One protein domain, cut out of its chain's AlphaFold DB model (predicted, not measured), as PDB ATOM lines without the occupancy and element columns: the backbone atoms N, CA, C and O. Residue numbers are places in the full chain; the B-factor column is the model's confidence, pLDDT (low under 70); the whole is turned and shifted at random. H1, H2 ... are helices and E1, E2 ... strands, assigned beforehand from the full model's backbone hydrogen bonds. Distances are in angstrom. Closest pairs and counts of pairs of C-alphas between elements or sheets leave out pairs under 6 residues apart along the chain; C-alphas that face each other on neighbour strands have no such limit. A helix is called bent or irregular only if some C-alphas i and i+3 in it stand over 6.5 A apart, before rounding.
ATOM      1  N   LEU A  33      16.853 -25.140 -49.165       56.66
ATOM      2  CA  LEU A  33      17.339 -26.288 -48.393       56.66
ATOM      3  C   LEU A  33      16.314 -26.677 -47.316       56.66
ATOM      4  O   LEU A  33      16.243 -26.053 -46.256       56.66
ATOM      5  N   LYS A  34      15.522 -27.727 -47.575       61.44
ATOM      6  CA  LYS A  34      14.532 -28.231 -46.612       61.44
ATOM      7  C   LYS A  34      15.210 -28.894 -45.420       61.44
ATOM      8  O   LYS A  34      15.904 -29.902 -45.550       61.44
ATOM      9  N   ILE A  35      14.950 -28.340 -44.242       65.81
ATOM     10  CA  ILE A  35      15.571 -28.761 -42.989       65.81
ATOM     11  C   ILE A  35      14.827 -29.986 -42.428       65.81
ATOM     12  O   ILE A  35      13.611 -29.916 -42.224       65.81
ATOM     13  N   PRO A  36      15.507 -31.123 -42.174       66.12
ATOM     14  CA  PRO A  36      14.864 -32.297 -41.600       66.12
ATOM     15  C   PRO A  36      14.426 -32.059 -40.149       66.12
ATOM     16  O   PRO A  36      15.061 -31.339 -39.374       66.12
ATOM     17  N   TYR A  37      13.330 -32.717 -39.775       70.25
ATOM     18  CA  TYR A  37      12.768 -32.649 -38.431       70.25
ATOM     19  C   TYR A  37      13.773 -33.095 -37.354       70.25
ATOM     20  O   TYR A  37      14.524 -34.053 -37.538       70.25
ATOM     21  N   GLY A  38      13.746 -32.417 -36.205       65.56
ATOM     22  CA  GLY A  38      14.625 -32.685 -35.062       65.56
ATOM     23  C   GLY A  38      15.799 -31.710 -34.915       65.56
ATOM     24  O   GLY A  38      16.409 -31.678 -33.846       65.56
ATOM     25  N   ILE A  39      16.087 -30.892 -35.933       67.06
ATOM     26  CA  ILE A  39      17.160 -29.886 -35.891       67.06
ATOM     27  C   ILE A  39      16.800 -28.706 -34.975       67.06
ATOM     28  O   ILE A  39      15.638 -28.294 -34.871       67.06
ATOM     29  N   SER A  40      17.834 -28.172 -34.316       71.75
ATOM     30  CA  SER A  40      17.803 -26.879 -33.634       71.75
ATOM     31  C   SER A  40      18.529 -25.841 -34.489       71.75
ATOM     32  O   SER A  40      19.676 -26.059 -34.871       71.75
ATOM     33  N   LEU A  41      17.874 -24.722 -34.779       73.81
ATOM     34  CA  LEU A  41      18.429 -23.635 -35.586       73.81
ATOM     35  C   LEU A  41      18.786 -22.461 -34.683       73.81
ATOM     36  O   LEU A  41      17.951 -22.054 -33.874       73.81
ATOM     37  N   LEU A  42      19.991 -21.914 -34.834       74.31
ATOM     38  CA  LEU A  42      20.362 -20.622 -34.270       74.31
ATOM     39  C   LEU A  42      20.380 -19.584 -35.387       74.31
ATOM     40  O   LEU A  42      20.961 -19.806 -36.445       74.31
ATOM     41  N   ILE A  43      19.734 -18.451 -35.137       67.38
ATOM     42  CA  ILE A  43      19.684 -17.329 -36.058       67.38
ATOM     43  C   ILE A  43      20.143 -16.067 -35.330       67.38
ATOM     44  O   ILE A  43      19.540 -15.678 -34.330       67.38
ATOM     45  N   SER A  44      21.193 -15.443 -35.859       67.50
ATOM     46  CA  SER A  44      21.765 -14.159 -35.437       67.50
ATOM     47  C   SER A  44      21.767 -13.155 -36.598       67.50
ATOM     48  O   SER A  44      21.504 -13.529 -37.746       67.50
ATOM     49  N   GLU A  45      22.109 -11.891 -36.329       64.88
ATOM     50  CA  GLU A  45      22.348 -10.892 -37.381       64.88
ATOM     51  C   GLU A  45      23.463 -11.337 -38.351       64.88
ATOM     52  O   GLU A  45      23.285 -11.260 -39.567       64.88
ATOM     53  N   GLU A  46      24.560 -11.904 -37.840       59.31
ATOM     54  CA  GLU A  46      25.697 -12.397 -38.641       59.31
ATOM     55  C   GLU A  46      25.301 -13.537 -39.602       59.31
ATOM     56  O   GLU A  46      25.733 -13.559 -40.756       59.31
ATOM     57  N   GLY A  47      24.413 -14.440 -39.171       57.69
ATOM     58  CA  GLY A  47      23.849 -15.502 -40.018       57.69
ATOM     59  C   GLY A  47      22.679 -15.054 -40.909       57.69
ATOM     60  O   GLY A  47      22.220 -15.820 -41.758       57.69
ATOM     61  N   SER A  48      22.167 -13.828 -40.743       57.59
ATOM     62  CA  SER A  48      20.896 -13.394 -41.349       57.59
ATOM     63  C   SER A  48      20.914 -13.305 -42.877       57.59
ATOM     64  O   SER A  48      19.891 -13.529 -43.527       57.59
ATOM     65  N   SER A  49      22.077 -13.018 -43.466       55.94
ATOM     66  CA  SER A  49      22.279 -12.970 -44.918       55.94
ATOM     67  C   SER A  49      22.067 -14.339 -45.572       55.94
ATOM     68  O   SER A  49      21.484 -14.422 -46.654       55.94
ATOM     69  N   GLN A  50      22.474 -15.402 -44.876       58.44
ATOM     70  CA  GLN A  50      22.433 -16.788 -45.334       58.44
ATOM     71  C   GLN A  50      21.027 -17.399 -45.216       58.44
ATOM     72  O   GLN A  50      20.701 -18.315 -45.959       58.44
ATOM     73  N   LEU A  51      20.143 -16.862 -44.365       57.69
ATOM     74  CA  LEU A  51      18.756 -17.345 -44.237       57.69
ATOM     75  C   LEU A  51      17.955 -17.284 -45.537       57.69
ATOM     76  O   LEU A  51      17.002 -18.041 -45.701       57.69
ATOM     77  N   LYS A  52      18.335 -16.400 -46.468       57.03
ATOM     78  CA  LYS A  52      17.674 -16.267 -47.772       57.03
ATOM     79  C   LYS A  52      17.717 -17.551 -48.615       57.03
ATOM     80  O   LYS A  52      16.901 -17.671 -49.521       57.03
ATOM     81  N   SER A  53      18.629 -18.490 -48.334       57.50
ATOM     82  CA  SER A  53      18.716 -19.786 -49.028       57.50
ATOM     83  C   SER A  53      17.911 -20.916 -48.363       57.50
ATOM     84  O   SER A  53      17.780 -22.000 -48.939       57.50
ATOM     85  N   PHE A  54      17.335 -20.693 -47.178       63.66
ATOM     86  CA  PHE A  54      16.570 -21.709 -46.453       63.66
ATOM     87  C   PHE A  54      15.064 -21.499 -46.615       63.66
ATOM     88  O   PHE A  54      14.487 -20.549 -46.087       63.66
ATOM     89  N   ASP A  55      14.407 -22.439 -47.299       68.50
ATOM     90  CA  ASP A  55      12.949 -22.519 -47.315       68.50
ATOM     91  C   ASP A  55      12.462 -23.350 -46.121       68.50
ATOM     92  O   ASP A  55      12.620 -24.574 -46.079       68.50
ATOM     93  N   LEU A  56      11.870 -22.670 -45.137       76.88
ATOM     94  CA  LEU A  56      11.283 -23.298 -43.952       76.88
ATOM     95  C   LEU A  56       9.781 -23.589 -44.130       76.88
ATOM     96  O   LEU A  56       9.146 -24.103 -43.200       76.88
ATOM     97  N   THR A  57       9.217 -23.318 -45.312       79.62
ATOM     98  CA  THR A  57       7.803 -23.539 -45.634       79.62
ATOM     99  C   THR A  57       7.419 -25.016 -45.517       79.62
ATOM    100  O   THR A  57       8.137 -25.910 -45.972       79.62
ATOM    101  N   ASP A  58       6.268 -25.279 -44.892       82.50
ATOM    102  CA  ASP A  58       5.741 -26.627 -44.617       82.50
ATOM    103  C   ASP A  58       6.700 -27.538 -43.801       82.50
ATOM    104  O   ASP A  58       6.617 -28.767 -43.876       82.50
ATOM    105  N   THR A  59       7.629 -26.968 -43.016       82.00
ATOM    106  CA  THR A  59       8.563 -27.740 -42.166       82.00
ATOM    107  C   THR A  59       8.114 -27.850 -40.701       82.00
ATOM    108  O   THR A  59       7.240 -27.121 -40.222       82.00
ATOM    109  N   ARG A  60       8.741 -28.770 -39.954       83.25
ATOM    110  CA  ARG A  60       8.630 -28.867 -38.490       83.25
ATOM    111  C   ARG A  60      10.013 -28.713 -37.859       83.25
ATOM    112  O   ARG A  60      10.885 -29.554 -38.068       83.25
ATOM    113  N   ILE A  61      10.191 -27.664 -37.066       82.50
ATOM    114  CA  ILE A  61      11.448 -27.291 -36.413       82.50
ATOM    115  C   ILE A  61      11.338 -27.639 -34.928       82.50
ATOM    116  O   ILE A  61      10.397 -27.213 -34.257       82.50
ATOM    117  N   LYS A  62      12.304 -28.395 -34.394       82.88
ATOM    118  CA  LYS A  62      12.301 -28.788 -32.976       82.88
ATOM    119  C   LYS A  62      12.568 -27.583 -32.076       82.88
ATOM    120  O   LYS A  62      11.857 -27.349 -31.107       82.88
ATOM    121  N   ARG A  63      13.579 -26.782 -32.414       84.12
ATOM    122  CA  ARG A  63      13.901 -25.561 -31.674       84.12
ATOM    123  C   ARG A  63      14.420 -24.478 -32.609       84.12
ATOM    124  O   ARG A  63      15.382 -24.703 -33.332       84.12
ATOM    125  N   LEU A  64      13.797 -23.307 -32.577       84.00
ATOM    126  CA  LEU A  64      14.254 -22.117 -33.288       84.00
ATOM    127  C   LEU A  64      14.766 -21.110 -32.262       84.00
ATOM    128  O   LEU A  64      14.003 -20.653 -31.416       84.00
ATOM    129  N   VAL A  65      16.051 -20.781 -32.310       81.75
ATOM    130  CA  VAL A  65      16.686 -19.780 -31.452       81.75
ATOM    131  C   VAL A  65      16.898 -18.516 -32.278       81.75
ATOM    132  O   VAL A  65      17.538 -18.566 -33.322       81.75
ATOM    133  N   VAL A  66      16.343 -17.395 -31.821       78.25
ATOM    134  CA  VAL A  66      16.326 -16.119 -32.550       78.25
ATOM    135  C   VAL A  66      17.042 -15.061 -31.721       78.25
ATOM    136  O   VAL A  66      16.702 -14.863 -30.551       78.25
ATOM    137  N   CYS A  67      18.023 -14.402 -32.330       75.94
ATOM    138  CA  CYS A  67      18.844 -13.356 -31.740       75.94
ATOM    139  C   CYS A  67      18.980 -12.187 -32.730       75.94
ATOM    140  O   CYS A  67      19.307 -12.422 -33.890       75.94
ATOM    141  N   GLU A  68      18.719 -10.954 -32.288       69.69
ATOM    142  CA  GLU A  68      19.021  -9.692 -33.001       69.69
ATOM    143  C   GLU A  68      18.503  -9.618 -34.460       69.69
ATOM    144  O   GLU A  68      19.013  -8.875 -35.294       69.69
ATOM    145  N   ILE A  69      17.445 -10.373 -34.782       67.56
ATOM    146  CA  ILE A  69      16.871 -10.453 -36.128       67.56
ATOM    147  C   ILE A  69      15.349 -10.301 -36.123       67.56
ATOM    148  O   ILE A  69      14.627 -10.810 -35.261       67.56
ATOM    149  N   ASP A  70      14.861  -9.630 -37.160       65.31
ATOM    150  CA  ASP A  70      13.449  -9.558 -37.503       65.31
ATOM    151  C   ASP A  70      12.964 -10.879 -38.120       65.31
ATOM    152  O   ASP A  70      13.290 -11.211 -39.262       65.31
ATOM    153  N   ILE A  71      12.163 -11.623 -37.355       68.19
ATOM    154  CA  ILE A  71      11.612 -12.923 -37.757       68.19
ATOM    155  C   ILE A  71      10.670 -12.836 -38.975       68.19
ATOM    156  O   ILE A  71      10.493 -13.847 -39.651       68.19
ATOM    157  N   THR A  72      10.121 -11.659 -39.329       64.38
ATOM    158  CA  THR A  72       9.338 -11.504 -40.579       64.38
ATOM    159  C   THR A  72      10.170 -11.715 -41.840       64.38
ATOM    160  O   THR A  72       9.623 -12.059 -42.886       64.38
ATOM    161  N   LYS A  73      11.497 -11.543 -41.756       70.19
ATOM    162  CA  LYS A  73      12.421 -11.729 -42.884       70.19
ATOM    163  C   LYS A  73      12.632 -13.206 -43.244       70.19
ATOM    164  O   LYS A  73      13.349 -13.495 -44.198       70.19
ATOM    165  N   ILE A  74      12.025 -14.127 -42.492       72.50
ATOM    166  CA  ILE A  74      12.159 -15.576 -42.637       72.50
ATOM    167  C   ILE A  74      10.813 -16.155 -43.094       72.50
ATOM    168  O   ILE A  74       9.786 -15.956 -42.442       72.50
ATOM    169  N   CYS A  75      10.805 -16.911 -44.196       76.00
ATOM    170  CA  CYS A  75       9.586 -17.552 -44.691       76.00
ATOM    171  C   CYS A  75       9.230 -18.783 -43.842       76.00
ATOM    172  O   CYS A  75       9.710 -19.885 -44.091       76.00
ATOM    173  N   LEU A  76       8.375 -18.582 -42.836       78.69
ATOM    174  CA  LEU A  76       7.878 -19.625 -41.928       78.69
ATOM    175  C   LEU A  76       6.457 -20.111 -42.298       78.69
ATOM    176  O   LEU A  76       5.695 -20.555 -41.442       78.69
ATOM    177  N   LYS A  77       6.031 -19.994 -43.559       82.44
ATOM    178  CA  LYS A  77       4.653 -20.335 -43.955       82.44
ATOM    179  C   LYS A  77       4.327 -21.804 -43.641       82.44
ATOM    180  O   LYS A  77       5.063 -22.709 -44.021       82.44
ATOM    181  N   ASN A  78       3.214 -22.043 -42.946       82.62
ATOM    182  CA  ASN A  78       2.775 -23.360 -42.462       82.62
ATOM    183  C   ASN A  78       3.783 -24.088 -41.540       82.62
ATOM    184  O   ASN A  78       3.595 -25.270 -41.242       82.62
ATOM    185  N   THR A  79       4.842 -23.423 -41.064       83.31
ATOM    186  CA  THR A  79       5.870 -24.049 -40.224       83.31
ATOM    187  C   THR A  79       5.339 -24.328 -38.816       83.31
ATOM    188  O   THR A  79       4.673 -23.488 -38.202       83.31
ATOM    189  N   ILE A  80       5.680 -25.495 -38.262       84.25
ATOM    190  CA  ILE A  80       5.457 -25.824 -36.845       84.25
ATOM    191  C   ILE A  80       6.792 -25.743 -36.103       84.25
ATOM    192  O   ILE A  80       7.716 -26.492 -36.405       84.25
ATOM    193  N   ILE A  81       6.880 -24.866 -35.108       85.12
ATOM    194  CA  ILE A  81       8.038 -24.712 -34.225       85.12
ATOM    195  C   ILE A  81       7.654 -25.265 -32.851       85.12
ATOM    196  O   ILE A  81       6.747 -24.738 -32.204       85.12
ATOM    197  N   GLU A  82       8.332 -26.313 -32.381       84.88
ATOM    198  CA  GLU A  82       8.024 -26.873 -31.057       84.88
ATOM    199  C   GLU A  82       8.492 -25.929 -29.955       84.88
ATOM    200  O   GLU A  82       7.695 -25.575 -29.095       84.88
ATOM    201  N   GLU A  83       9.739 -25.451 -30.013       82.75
ATOM    202  CA  GLU A  83      10.274 -24.439 -29.100       82.75
ATOM    203  C   GLU A  83      10.847 -23.225 -29.845       82.75
ATOM    204  O   GLU A  83      11.894 -23.312 -30.481       82.75
ATOM    205  N   LEU A  84      10.199 -22.066 -29.718       84.06
ATOM    206  CA  LEU A  84      10.776 -20.780 -30.115       84.06
ATOM    207  C   LEU A  84      11.504 -20.166 -28.914       84.06
ATOM    208  O   LEU A  84      10.904 -19.982 -27.857       84.06
ATOM    209  N   PHE A  85      12.786 -19.844 -29.062       82.62
ATOM    210  CA  PHE A  85      13.645 -19.307 -28.009       82.62
ATOM    211  C   PHE A  85      14.179 -17.927 -28.415       82.62
ATOM    212  O   PHE A  85      15.046 -17.822 -29.277       82.62
ATOM    213  N   LEU A  86      13.680 -16.867 -27.783       82.50
ATOM    214  CA  LEU A  86      14.031 -15.482 -28.121       82.50
ATOM    215  C   LEU A  86      15.150 -14.993 -27.187       82.50
ATOM    216  O   LEU A  86      14.938 -14.921 -25.977       82.50
ATOM    217  N   MET A  87      16.354 -14.736 -27.708       75.50
ATOM    218  CA  MET A  87      17.566 -14.572 -26.886       75.50
ATOM    219  C   MET A  87      17.731 -13.202 -26.216       75.50
ATOM    220  O   MET A  87      18.241 -13.137 -25.088       75.50
ATOM    221  N   ASP A  88      17.305 -12.144 -26.897       71.88
ATOM    222  CA  ASP A  88      17.482 -10.736 -26.537       71.88
ATOM    223  C   ASP A  88      16.147  -9.957 -26.606       71.88
ATOM    224  O   ASP A  88      15.076 -10.526 -26.815       71.88
ATOM    225  N   GLY A  89      16.191  -8.644 -26.357       68.38
ATOM    226  CA  GLY A  89      14.993  -7.799 -26.340       68.38
ATOM    227  C   GLY A  89      14.440  -7.440 -27.724       68.38
ATOM    228  O   GLY A  89      13.232  -7.246 -27.848       68.38
ATOM    229  N   GLU A  90      15.291  -7.373 -28.745       73.06
ATOM    230  CA  GLU A  90      14.923  -7.004 -30.115       73.06
ATOM    231  C   GLU A  90      14.215  -8.181 -30.793       73.06
ATOM    232  O   GLU A  90      13.115  -8.006 -31.311       73.06
ATOM    233  N   ALA A  91      14.724  -9.410 -30.643       75.00
ATOM    234  CA  ALA A  91      14.043 -10.636 -31.081       75.00
ATOM    235  C   ALA A  91      12.606 -10.766 -30.518       75.00
ATOM    236  O   ALA A  91      11.709 -11.295 -31.180       75.00
ATOM    237  N   ILE A  92      12.362 -10.256 -29.304       74.44
ATOM    238  CA  ILE A  92      11.041 -10.261 -28.654       74.44
ATOM    239  C   ILE A  92      10.133  -9.153 -29.196       74.44
ATOM    240  O   ILE A  92       8.944  -9.394 -29.416       74.44
ATOM    241  N   GLU A  93      10.674  -7.959 -29.443       71.94
ATOM    242  CA  GLU A  93       9.945  -6.843 -30.055       71.94
ATOM    243  C   GLU A  93       9.566  -7.144 -31.516       71.94
ATOM    244  O   GLU A  93       8.424  -6.895 -31.920       71.94
ATOM    245  N   PHE A  94      10.460  -7.789 -32.273       70.19
ATOM    246  CA  PHE A  94      10.179  -8.294 -33.615       70.19
ATOM    247  C   PHE A  94       9.125  -9.399 -33.597       70.19
ATOM    248  O   PHE A  94       8.103  -9.254 -34.266       70.19
ATOM    249  N   PHE A  95       9.297 -10.461 -32.798       75.50
ATOM    250  CA  PHE A  95       8.299 -11.536 -32.703       75.50
ATOM    251  C   PHE A  95       6.902 -10.999 -32.360       75.50
ATOM    252  O   PHE A  95       5.924 -11.346 -33.022       75.50
ATOM    253  N   TYR A  96       6.809 -10.084 -31.392       69.00
ATOM    254  CA  TYR A  96       5.554  -9.429 -31.023       69.00
ATOM    255  C   TYR A  96       4.930  -8.617 -32.167       69.00
ATOM    256  O   TYR A  96       3.719  -8.675 -32.374       69.00
ATOM    257  N   SER A  97       5.744  -7.872 -32.915       67.81
ATOM    258  CA  SER A  97       5.282  -7.076 -34.060       67.81
ATOM    259  C   SER A  97       4.861  -7.946 -35.255       67.81
ATOM    260  O   SER A  97       4.090  -7.492 -36.096       67.81
ATOM    261  N   SER A  98       5.333  -9.196 -35.300       66.56
ATOM    262  CA  SER A  98       5.135 -10.154 -36.397       66.56
ATOM    263  C   SER A  98       3.947 -11.099 -36.197       66.56
ATOM    264  O   SER A  98       3.303 -11.499 -37.165       66.56
ATOM    265  N   ILE A  99       3.664 -11.488 -34.947       68.88
ATOM    266  CA  ILE A  99       2.778 -12.624 -34.635       68.88
ATOM    267  C   ILE A  99       1.325 -12.436 -35.107       68.88
ATOM    268  O   ILE A  99       0.629 -13.401 -35.400       68.88
ATOM    269  N   GLU A 100       0.859 -11.189 -35.205       61.50
ATOM    270  CA  GLU A 100      -0.523 -10.861 -35.583       61.50
ATOM    271  C   GLU A 100      -0.809 -11.096 -37.084       61.50
ATOM    272  O   GLU A 100      -1.971 -11.127 -37.483       61.50
ATOM    273  N   GLY A 101       0.230 -11.319 -37.903       64.12
ATOM    274  CA  GLY A 101       0.125 -11.671 -39.326       64.12
ATOM    275  C   GLY A 101       0.922 -12.915 -39.742       64.12
ATOM    276  O   GLY A 101       1.064 -13.169 -40.936       64.12
ATOM    277  N   SER A 102       1.477 -13.678 -38.796       67.81
ATOM    278  CA  SER A 102       2.383 -14.789 -39.103       67.81
ATOM    279  C   SER A 102       1.656 -16.104 -39.404       67.81
ATOM    280  O   SER A 102       0.888 -16.593 -38.578       67.81
ATOM    281  N   GLU A 103       1.980 -16.745 -40.529       80.75
ATOM    282  CA  GLU A 103       1.404 -18.034 -40.954       80.75
ATOM    283  C   GLU A 103       2.093 -19.273 -40.329       80.75
ATOM    284  O   GLU A 103       2.056 -20.359 -40.908       80.75
ATOM    285  N   PHE A 104       2.727 -19.133 -39.157       80.38
ATOM    286  CA  PHE A 104       3.416 -20.221 -38.446       80.38
ATOM    287  C   PHE A 104       2.829 -20.498 -37.063       80.38
ATOM    288  O   PHE A 104       2.193 -19.646 -36.444       80.38
ATOM    289  N   ARG A 105       3.069 -21.708 -36.549       79.62
ATOM    290  CA  ARG A 105       2.600 -22.145 -35.230       79.62
ATOM    291  C   ARG A 105       3.770 -22.423 -34.294       79.62
ATOM    292  O   ARG A 105       4.653 -23.203 -34.623       79.62
ATOM    293  N   VAL A 106       3.707 -21.864 -33.086       80.06
ATOM    294  CA  VAL A 106       4.628 -22.162 -31.976       80.06
ATOM    295  C   VAL A 106       3.906 -23.018 -30.932       80.06
ATOM    296  O   VAL A 106       2.761 -22.722 -30.587       80.06
ATOM    297  N   GLU A 107       4.544 -24.075 -30.423       81.88
ATOM    298  CA  GLU A 107       3.981 -24.904 -29.340       81.88
ATOM    299  C   GLU A 107       4.464 -24.466 -27.945       81.88
ATOM    300  O   GLU A 107       3.660 -24.391 -27.013       81.88
ATOM    301  N   LYS A 108       5.742 -24.095 -27.813       79.94
ATOM    302  CA  LYS A 108       6.393 -23.586 -26.598       79.94
ATOM    303  C   LYS A 108       7.190 -22.320 -26.925       79.94
ATOM    304  O   LYS A 108       7.943 -22.288 -27.895       79.94
ATOM    305  N   LEU A 109       7.058 -21.296 -26.085       77.25
ATOM    306  CA  LEU A 109       7.836 -20.059 -26.168       77.25
ATOM    307  C   LEU A 109       8.764 -19.950 -24.952       77.25
ATOM    308  O   LEU A 109       8.312 -20.067 -23.811       77.25
ATOM    309  N   SER A 110      10.044 -19.707 -25.211       79.31
ATOM    310  CA  SER A 110      11.129 -19.620 -24.236       79.31
ATOM    311  C   SER A 110      11.940 -18.339 -24.447       79.31
ATOM    312  O   SER A 110      11.959 -17.768 -25.539       79.31
ATOM    313  N   PHE A 111      12.628 -17.880 -23.400       74.56
ATOM    314  CA  PHE A 111      13.324 -16.590 -23.398       74.56
ATOM    315  C   PHE A 111      14.757 -16.715 -22.872       74.56
ATOM    316  O   PHE A 111      15.016 -17.383 -21.869       74.56
ATOM    317  N   GLY A 112      15.680 -16.037 -23.548       67.12
ATOM    318  CA  GLY A 112      17.085 -15.943 -23.186       67.12
ATOM    319  C   GLY A 112      17.373 -14.896 -22.117       67.12
ATOM    320  O   GLY A 112      16.545 -14.069 -21.739       67.12
ATOM    321  N   CYS A 113      18.600 -14.956 -21.599       53.50
ATOM    322  CA  CYS A 113      19.060 -14.080 -20.524       53.50
ATOM    323  C   CYS A 113      19.850 -12.853 -21.010       53.50
ATOM    324  O   CYS A 113      20.137 -11.988 -20.184       53.50
ATOM    325  N   LYS A 114      20.189 -12.756 -22.305       55.22
ATOM    326  CA  LYS A 114      20.979 -11.659 -22.902       55.22
ATOM    327  C   LYS A 114      20.099 -10.443 -23.254       55.22
ATOM    328  O   LYS A 114      20.171  -9.882 -24.341       55.22
ATOM    329  N   LEU A 115      19.248 -10.015 -22.322       54.22
ATOM    330  CA  LEU A 115      18.326  -8.890 -22.520       54.22
ATOM    331  C   LEU A 115      19.043  -7.532 -22.374       54.22
ATOM    332  O   LEU A 115      18.874  -6.832 -21.371       54.22
ATOM    333  N   ASN A 116      19.834  -7.143 -23.375       48.84
ATOM    334  CA  ASN A 116      20.552  -5.865 -23.387       48.84
ATOM    335  C   ASN A 116      19.624  -4.658 -23.657       48.84
ATOM    336  O   ASN A 116      19.457  -4.181 -24.771       48.84
ATOM    337  N   HIS A 117      19.026  -4.146 -22.578       51.41
ATOM    338  CA  HIS A 117      18.818  -2.714 -22.309       51.41
ATOM    339  C   HIS A 117      18.532  -1.740 -23.479       51.41
ATOM    340  O   HIS A 117      19.324  -0.842 -23.754       51.41
TER     341      HIS A 117
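What this domain is: This is residues 33 to 117 of the 170 residues of an uncharacterized protein of Amphiamblys sp. WSBS2006 (UniProt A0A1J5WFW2). A twisted sheet of four parallel strands forms a wall, with H2 and the link of residues 67 to 79 over one face and the other face bare. Small H1 lies off the sheet, towards its E1 side, and the tail of residues 112 to 117 leads away from E4. The 85 printed residues, under half of them in named elements, run E1, H1, E2, E3, H2, E4; the sheet order is E1, E2, E3, E4, and the class is mixed, helices and strands. The whole is compact, radius of gyration of the C-alphas 11.8 A, spanning 35 by 26 by 24 A.

Where its parts are: E1 is residues 40 to 43, 10.0 A, beginning at C-alpha 40 (17.803, -26.879, -33.634). E2, residues 60 to 66, and E3, residues 80 to 86, each measure 16.0 A. E4, residues 105 to 111, measures 16.9 A and ends at C-alpha 111 (13.324, -16.590, -23.398). H2, residues 89 to 101, measures 20.1 A and is irregular: C-alphas 97 and 100 are 7.1 A apart. H1, residues 50 to 53, measures 6.0 A and is only just neither bent nor irregular.

How they stand to each other: Between E1 and E2, N 41 and O 63 are 2.9 A apart; between E2 and E3, N 64 and O 83, 2.8 A; between E3 and E4, N 81 and O 105, 2.8 A. H2 is on the sheet, height 10.4 A, over E3 and along the strands, at 11 degrees on the local plane; their closest C-alphas are Leu 86 and Ile 92, 6.0 A. This gives two layers, a helix on one face of a sheet. E1, H1, E2 and E3, H2, E4 are strand-helix-strand units, parallel neighbour strands joined through a helix, with right-handed crossovers. H1 is not on the sheet and is apart from H2. In H2, 7 of 9 O i to N i+4 pairs are within hydrogen-bond range; H1 is too short for one.

The domain as a whole: The C-alphas farthest apart, Pro 36 and His 117, are 35.5 A apart. The printed part has no cut, and the link E2 to E3 is long. Mean pLDDT of the printed part is 71.4, with 38 residues under 70, among them 43 to 55 and 112 to 117.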